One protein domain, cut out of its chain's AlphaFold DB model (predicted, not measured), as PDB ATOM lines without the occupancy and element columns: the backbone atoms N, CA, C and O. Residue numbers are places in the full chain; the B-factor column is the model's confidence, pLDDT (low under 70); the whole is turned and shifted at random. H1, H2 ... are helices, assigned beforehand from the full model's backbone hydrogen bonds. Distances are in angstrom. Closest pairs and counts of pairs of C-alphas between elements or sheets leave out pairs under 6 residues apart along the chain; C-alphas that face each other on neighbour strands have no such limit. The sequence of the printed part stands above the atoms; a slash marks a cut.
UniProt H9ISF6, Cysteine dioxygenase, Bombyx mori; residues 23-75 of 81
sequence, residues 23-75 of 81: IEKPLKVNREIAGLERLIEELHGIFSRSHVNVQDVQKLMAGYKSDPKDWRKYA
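Overview. This is residues 23 to 75 of the 81 residues of the protein "Cysteine dioxygenase" of Bombyx mori (UniProt H9ISF6). Two helices, H1 and H2, lie side by side as a helical hairpin, and the loop of residues 48 to 53 sticks out where they join. At the other end of the hairpin, residues 33 to 34 of the long lead-in pair briefly with residues 64 to 65, and the small helix H3 sits near the start of H1. The printed part has 53 residues with three named helices, in the order H1, H2, H3, and no named strand; its class is all helix, though the helices hold only 25 of the 53 residues. It is only just loose, close to compact, with a radius of gyration of the C-alphas of 12.1 A and spans of 31 by 27 by 18 A.

Arrangement. Start at residues 23 to 35, which hold no named element; within them, residues 33 to 34 pair parallel with residues 64 to 65. Next look at H1, residues 36 to 47, and H2, residues 54 to 62, a hairpin: they touch, their closest C-alphas being those of Leu 43 and Val 57, 7.4 A apart. They run opposite ways at a shallow tilt of 7 degrees. H3, residues 68 to 71, is close to H1 but not clearly touching; their closest C-alphas, of Leu 36 and Asp 70, are 5.8 A apart. H2 and H3 are apart. In H1 and H2 every O i to N i+4 pair is within hydrogen-bond range; H3 is too short for such a pair.

Along the chain. Find C-alpha 36 at (198.037, 211.160, 154.169); from there H1 runs 16.3 A to C-alpha 47. H2 begins at C-alpha 54, (208.544, 197.786, 162.742), and spans 12.1 A. H3 spans 5.5 A and ends at C-alpha 71, (202.435, 216.783, 151.807).

Size, cuts and confidence. The C-alphas farthest apart, of Glu 24 and Lys 73, are 34.7 A apart. The printed part has no cut. The link from H1 to H2 is short, that from H2 to H3 tight. Look for low confidence at residues 23 to 30, under 70; the mean pLDDT of the printed part is 85.0.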
ATOM      1  N   ILE A  23     216.275 194.542 153.325       56.25
ATOM      2  CA  ILE A  23     214.978 193.920 153.562       56.25
ATOM      3  C   ILE A  23     215.031 192.591 152.808       56.25
ATOM      4  O   ILE A  23     214.846 192.551 151.595       56.25
ATOM      5  N   GLU A  24     215.308 191.495 153.511       54.03
ATOM      6  CA  GLU A  24     215.522 190.160 152.926       54.03
ATOM      7  C   GLU A  24     214.311 189.575 152.159       54.03
ATOM      8  O   GLU A  24     214.376 188.453 151.663       54.03
ATOM      9  N   LYS A  25     213.186 190.293 152.040       55.69
ATOM     10  CA  LYS A  25     212.031 189.900 151.220       55.69
ATOM     11  C   LYS A  25     211.257 191.127 150.725       55.69
ATOM     12  O   LYS A  25     211.054 192.053 151.508       55.69
ATOM     13  N   PRO A  26     210.708 191.118 149.493       56.28
ATOM     14  CA  PRO A  26     209.741 192.130 149.089       56.28
ATOM     15  C   PRO A  26     208.544 192.083 150.047       56.28
ATOM     16  O   PRO A  26     207.868 191.057 150.179       56.28
ATOM     17  N   LEU A  27     208.307 193.189 150.755       59.41
ATOM     18  CA  LEU A  27     207.142 193.333 151.618       59.41
ATOM     19  C   LEU A  27     205.898 193.260 150.729       59.41
ATOM     20  O   LEU A  27     205.674 194.121 149.884       59.41
ATOM     21  N   LYS A  28     205.093 192.205 150.893       62.28
ATOM     22  CA  LYS A  28     203.799 192.076 150.215       62.28
ATOM     23  C   LYS A  28     202.869 193.164 150.751       62.28
ATOM     24  O   LYS A  28     202.326 193.035 151.850       62.28
ATOM     25  N   VAL A  29     202.726 194.248 149.997       66.12
ATOM     26  CA  VAL A  29     201.788 195.331 150.291       66.12
ATOM     27  C   VAL A  29     200.391 194.842 149.918       66.12
ATOM     28  O   VAL A  29     200.042 194.775 148.748       66.12
ATOM     29  N   ASN A  30     199.606 194.435 150.916       67.00
ATOM     30  CA  ASN A  30     198.244 193.918 150.710       67.00
ATOM     31  C   ASN A  30     197.159 194.992 150.914       67.00
ATOM     32  O   ASN A  30     195.973 194.689 150.802       67.00
ATOM     33  N   ARG A  31     197.540 196.225 151.277       75.75
ATOM     34  CA  ARG A  31     196.606 197.299 151.637       75.75
ATOM     35  C   ARG A  31     197.066 198.617 151.032       75.75
ATOM     36  O   ARG A  31     198.149 199.094 151.354       75.75
ATOM     37  N   GLU A  32     196.222 199.195 150.187       83.12
ATOM     38  CA  GLU A  32     196.418 200.537 149.645       83.12
ATOM     39  C   GLU A  32     195.814 201.578 150.595       83.12
ATOM     40  O   GLU A  32     194.648 201.487 150.998       83.12
ATOM     41  N   ILE A  33     196.612 202.580 150.953       87.44
ATOM     42  CA  ILE A  33     196.200 203.724 151.760       87.44
ATOM     43  C   ILE A  33     196.162 204.940 150.846       87.44
ATOM     44  O   ILE A  33     197.194 205.463 150.425       87.44
ATOM     45  N   ALA A  34     194.945 205.372 150.529       87.12
ATOM     46  CA  ALA A  34     194.699 206.619 149.829       87.12
ATOM     47  C   ALA A  34     194.636 207.766 150.846       87.12
ATOM     48  O   ALA A  34     193.763 207.758 151.717       87.12
ATOM     49  N   GLY A  35     195.544 208.730 150.712       89.88
ATOM     50  CA  GLY A  35     195.555 209.956 151.507       89.88
ATOM     51  C   GLY A  35     196.445 209.900 152.753       89.88
ATOM     52  O   GLY A  35     196.482 208.904 153.482       89.88
ATOM     53  N   LEU A  36     197.153 211.002 153.008       90.88
ATOM     54  CA  LEU A  36     198.037 211.160 154.169       90.88
ATOM     55  C   LEU A  36     197.282 211.159 155.503       90.88
ATOM     56  O   LEU A  36     197.802 210.645 156.487       90.88
ATOM     57  N   GLU A  37     196.060 211.692 155.551       92.00
ATOM     58  CA  GLU A  37     195.249 211.707 156.781       92.00
ATOM     59  C   GLU A  37     194.951 210.285 157.262       92.00
ATOM     60  O   GLU A  37     195.187 209.950 158.421       92.00
ATOM     61  N   ARG A  38     194.569 209.406 156.332       91.56
ATOM     62  CA  ARG A  38     194.323 207.992 156.623       91.56
ATOM     63  C   ARG A  38     195.589 207.256 157.064       91.56
ATOM     64  O   ARG A  38     195.522 206.387 157.927       91.56
ATOM     65  N   LEU A  39     196.748 207.600 156.493       92.56
ATOM     66  CA  LEU A  39     198.033 207.065 156.953       92.56
ATOM     67  C   LEU A  39     198.310 207.475 158.408       92.56
ATOM     68  O   LEU A  39     198.720 206.637 159.208       92.56
ATOM     69  N   ILE A  40     198.071 208.742 158.753       93.75
ATOM     70  CA  ILE A  40     198.288 209.278 160.103       93.75
ATOM     71  C   ILE A  40     197.382 208.578 161.125       93.75
ATOM     72  O   ILE A  40     197.866 208.163 162.177       93.75
ATOM     73  N   GLU A  41     196.098 208.390 160.815       94.38
ATOM     74  CA  GLU A  41     195.147 207.683 161.688       94.38
ATOM     75  C   GLU A  41     195.594 206.247 161.997       94.38
ATOM     76  O   GLU A  41     195.629 205.828 163.157       94.38
ATOM     77  N   GLU A  42     195.994 205.495 160.970       92.06
ATOM     78  CA  GLU A  42     196.462 204.116 161.130       92.06
ATOM     79  C   GLU A  42     197.777 204.057 161.924       92.06
ATOM     80  O   GLU A  42     197.945 203.184 162.780       92.06
ATOM     81  N   LEU A  43     198.688 205.015 161.711       93.50
ATOM     82  CA  LEU A  43     199.902 205.140 162.519       93.50
ATOM     83  C   LEU A  43     199.557 205.403 163.988       93.50
ATOM     84  O   LEU A  43     200.061 204.693 164.855       93.50
ATOM     85  N   HIS A  44     198.651 206.335 164.297       95.19
ATOM     86  CA  HIS A  44     198.199 206.547 165.677       95.19
ATOM     87  C   HIS A  44     197.638 205.265 166.309       95.19
ATOM     88  O   HIS A  44     197.921 204.983 167.474       95.19
ATOM     89  N   GLY A  45     196.912 204.452 165.536       92.56
ATOM     90  CA  GLY A  45     196.436 203.139 165.971       92.56
ATOM     91  C   GLY A  45     197.573 202.168 166.310       92.56
ATOM     92  O   GLY A  45     197.562 201.559 167.381       92.56
ATOM     93  N   ILE A  46     198.582 202.044 165.443       91.19
ATOM     94  CA  ILE A  46     199.734 201.153 165.667       91.19
ATOM     95  C   ILE A  46     200.565 201.605 166.875       91.19
ATOM     96  O   ILE A  46     200.947 200.781 167.706       91.19
ATOM     97  N   PHE A  47     200.812 202.909 166.993       94.19
ATOM     98  CA  PHE A  47     201.610 203.501 168.067       94.19
ATOM     99  C   PHE A  47     200.838 203.679 169.387       94.19
ATOM    100  O   PHE A  47     201.427 204.090 170.381       94.19
ATOM    101  N   SER A  48     199.545 203.337 169.436       94.12
ATOM    102  CA  SER A  48     198.751 203.376 170.676       94.12
ATOM    103  C   SER A  48     199.191 202.338 171.720       94.12
ATOM    104  O   SER A  48     198.882 202.469 172.903       94.12
ATOM    105  N   ARG A  49     199.902 201.289 171.292       89.88
ATOM    106  CA  ARG A  49     200.388 200.202 172.150       89.88
ATOM    107  C   ARG A  49     201.787 200.517 172.682       89.88
ATOM    108  O   ARG A  49     202.567 201.206 172.039       89.88
ATOM    109  N   SER A  50     202.148 199.926 173.823       91.50
ATOM    110  CA  SER A  50     203.489 200.069 174.424       91.50
ATOM    111  C   SER A  50     204.621 199.437 173.604       91.50
ATOM    112  O   SER A  50     205.789 199.716 173.856       91.50
ATOM    113  N   HIS A  51     204.283 198.584 172.635       90.44
ATOM    114  CA  HIS A  51     205.222 197.899 171.754       90.44
ATOM    115  C   HIS A  51     204.781 198.088 170.304       90.44
ATOM    116  O   HIS A  51     203.594 197.961 169.993       90.44
ATOM    117  N   VAL A  52     205.743 198.347 169.417       91.19
ATOM    118  CA  VAL A  52     205.496 198.647 168.002       91.19
ATOM    119  C   VAL A  52     206.216 197.632 167.124       91.19
ATOM    120  O   VAL A  52     207.419 197.418 167.265       91.19
ATOM    121  N   ASN A  53     205.485 197.022 166.190       88.69
ATOM    122  CA  ASN A  53     206.073 196.138 165.189       88.69
ATOM    123  C   ASN A  53     206.569 196.949 163.984       88.69
ATOM    124  O   ASN A  53     205.776 197.435 163.175       88.69
ATOM    125  N   VAL A  54     207.891 197.048 163.837       88.56
ATOM    126  CA  VAL A  54     208.544 197.786 162.742       88.56
ATOM    127  C   VAL A  54     208.138 197.250 161.366       88.56
ATOM    128  O   VAL A  54     207.917 198.037 160.448       88.56
ATOM    129  N   GLN A  55     207.964 195.933 161.219       87.31
ATOM    130  CA  GLN A  55     207.582 195.338 159.935       87.31
ATOM    131  C   GLN A  55     206.172 195.752 159.508       87.31
ATOM    132  O   GLN A  55     205.905 195.905 158.318       87.31
ATOM    133  N   ASP A  56     205.265 195.935 160.467       85.81
ATOM    134  CA  ASP A  56     203.891 196.340 160.176       85.81
ATOM    135  C   ASP A  56     203.823 197.828 159.835       85.81
ATOM    136  O   ASP A  56     203.146 198.199 158.876       85.81
ATOM    137  N   VAL A  57     204.611 198.661 160.523       89.75
ATOM    138  CA  VAL A  57     204.778 200.078 160.162       89.75
ATOM    139  C   VAL A  57     205.359 200.212 158.754       89.75
ATOM    140  O   VAL A  57     204.836 200.977 157.951       89.75
ATOM    141  N   GLN A  58     206.391 199.437 158.409       87.38
ATOM    142  CA  GLN A  58     206.980 199.460 157.067       87.38
ATOM    143  C   GLN A  58     205.975 199.056 155.982       87.38
ATOM    144  O   GLN A  58     205.905 199.714 154.946       87.38
ATOM    145  N   LYS A  59     205.165 198.014 156.213       87.00
ATOM    146  CA  LYS A  59     204.099 197.616 155.275       87.00
ATOM    147  C   LYS A  59     203.039 198.706 155.127       87.00
ATOM    148  O   LYS A  59     202.594 198.956 154.011       87.00
ATOM    149  N   LEU A  60     202.648 199.344 156.233       88.94
ATOM    150  CA  LEU A  60     201.680 200.440 156.233       88.94
ATOM    151  C   LEU A  60     202.207 201.630 155.416       88.94
ATOM    152  O   LEU A  60     201.517 202.121 154.526       88.94
ATOM    153  N   MET A  61     203.456 202.030 155.665       89.56
ATOM    154  CA  MET A  61     204.140 203.105 154.942       89.56
ATOM    155  C   MET A  61     204.306 202.789 153.451       89.56
ATOM    156  O   MET A  61     204.099 203.665 152.618       89.56
ATOM    157  N   ALA A  62     204.629 201.543 153.098       87.56
ATOM    158  CA  ALA A  62     204.739 201.104 151.705       87.56
ATOM    159  C   ALA A  62     203.382 201.051 150.975       87.56
ATOM    160  O   ALA A  62     203.341 201.149 149.752       87.56
ATOM    161  N   GLY A  63     202.275 200.906 151.713       86.75
ATOM    162  CA  GLY A  63     200.912 200.944 151.180       86.75
ATOM    163  C   GLY A  63     200.374 202.344 150.893       86.75
ATOM    164  O   GLY A  63     199.338 202.470 150.241       86.75
ATOM    165  N   TYR A  64     201.048 203.397 151.357       90.12
ATOM    166  CA  TYR A  64     200.628 204.773 151.118       90.12
ATOM    167  C   TYR A  64     200.898 205.209 149.675       90.12
ATOM    168  O   TYR A  64     202.041 205.305 149.223       90.12
ATOM    169  N   LYS A  65     199.822 205.542 148.955       88.19
ATOM    170  CA  LYS A  65     199.912 206.151 147.628       88.19
ATOM    171  C   LYS A  65     200.188 207.647 147.782       88.19
ATOM    172  O   LYS A  65     199.268 208.424 148.011       88.19
ATOM    173  N   SER A  66     201.455 208.030 147.645       86.19
ATOM    174  CA  SER A  66     201.895 209.419 147.802       86.19
ATOM    175  C   SER A  66     201.222 210.367 146.801       86.19
ATOM    176  O   SER A  66     201.407 210.226 145.591       86.19
ATOM    177  N   ASP A  67     200.482 211.356 147.313       86.94
ATOM    178  CA  ASP A  67     199.966 212.496 146.547       86.94
ATOM    179  C   ASP A  67     200.686 213.783 146.996       86.94
ATOM    180  O   ASP A  67     200.654 214.124 148.182       86.94
ATOM    181  N   PRO A  68     201.327 214.539 146.082       88.69
ATOM    182  CA  PRO A  68     201.904 215.843 146.395       88.69
ATOM    183  C   PRO A  68     200.954 216.801 147.111       88.69
ATOM    184  O   PRO A  68     201.401 217.585 147.944       88.69
ATOM    185  N   LYS A  69     199.648 216.759 146.826       89.69
ATOM    186  CA  LYS A  69     198.654 217.630 147.472       89.69
ATOM    187  C   LYS A  69     198.627 217.454 148.989       89.69
ATOM    188  O   LYS A  69     198.439 218.441 149.700       89.69
ATOM    189  N   ASP A  70     198.889 216.244 149.462       89.12
ATOM    190  CA  ASP A  70     198.815 215.903 150.875       89.12
ATOM    191  C   ASP A  70     199.991 216.482 151.671       89.12
ATOM    192  O   ASP A  70     199.813 217.013 152.773       89.12
ATOM    193  N   TRP A  71     201.203 216.418 151.104       90.69
ATOM    194  CA  TRP A  71     202.435 216.783 151.807       90.69
ATOM    195  C   TRP A  71     203.053 218.120 151.383       90.69
ATOM    196  O   TRP A  71     203.920 218.640 152.088       90.69
ATOM    197  N   ARG A  72     202.598 218.741 150.285       89.06
ATOM    198  CA  ARG A  72     203.170 220.001 149.767       89.06
ATOM    199  C   ARG A  72     203.164 221.137 150.789       89.06
ATOM    200  O   ARG A  72     204.096 221.929 150.805       89.06
ATOM    201  N   LYS A  73     202.156 221.209 151.666       90.38
ATOM    202  CA  LYS A  73     202.104 222.206 152.760       90.38
ATOM    203  C   LYS A  73     203.256 222.066 153.767       90.38
ATOM    204  O   LYS A  73     203.603 223.041 154.431       90.38
ATOM    205  N   TYR A  74     203.841 220.875 153.875       88.81
ATOM    206  CA  TYR A  74     204.953 220.571 154.774       88.81
ATOM    207  C   TYR A  74     206.317 220.646 154.074       88.81
ATOM    208  O   TYR A  74     207.327 220.855 154.740       88.81
ATOM    209  N   ALA A  75     206.359 220.533 152.741       89.88
ATOM    210  CA  ALA A  75     207.583 220.627 151.948       89.88
ATOM    211  C   ALA A  75     208.069 222.081 151.806       89.88
ATOM    212  O   ALA A  75     207.892 222.730 150.774       89.88
TER     213      ALA A  75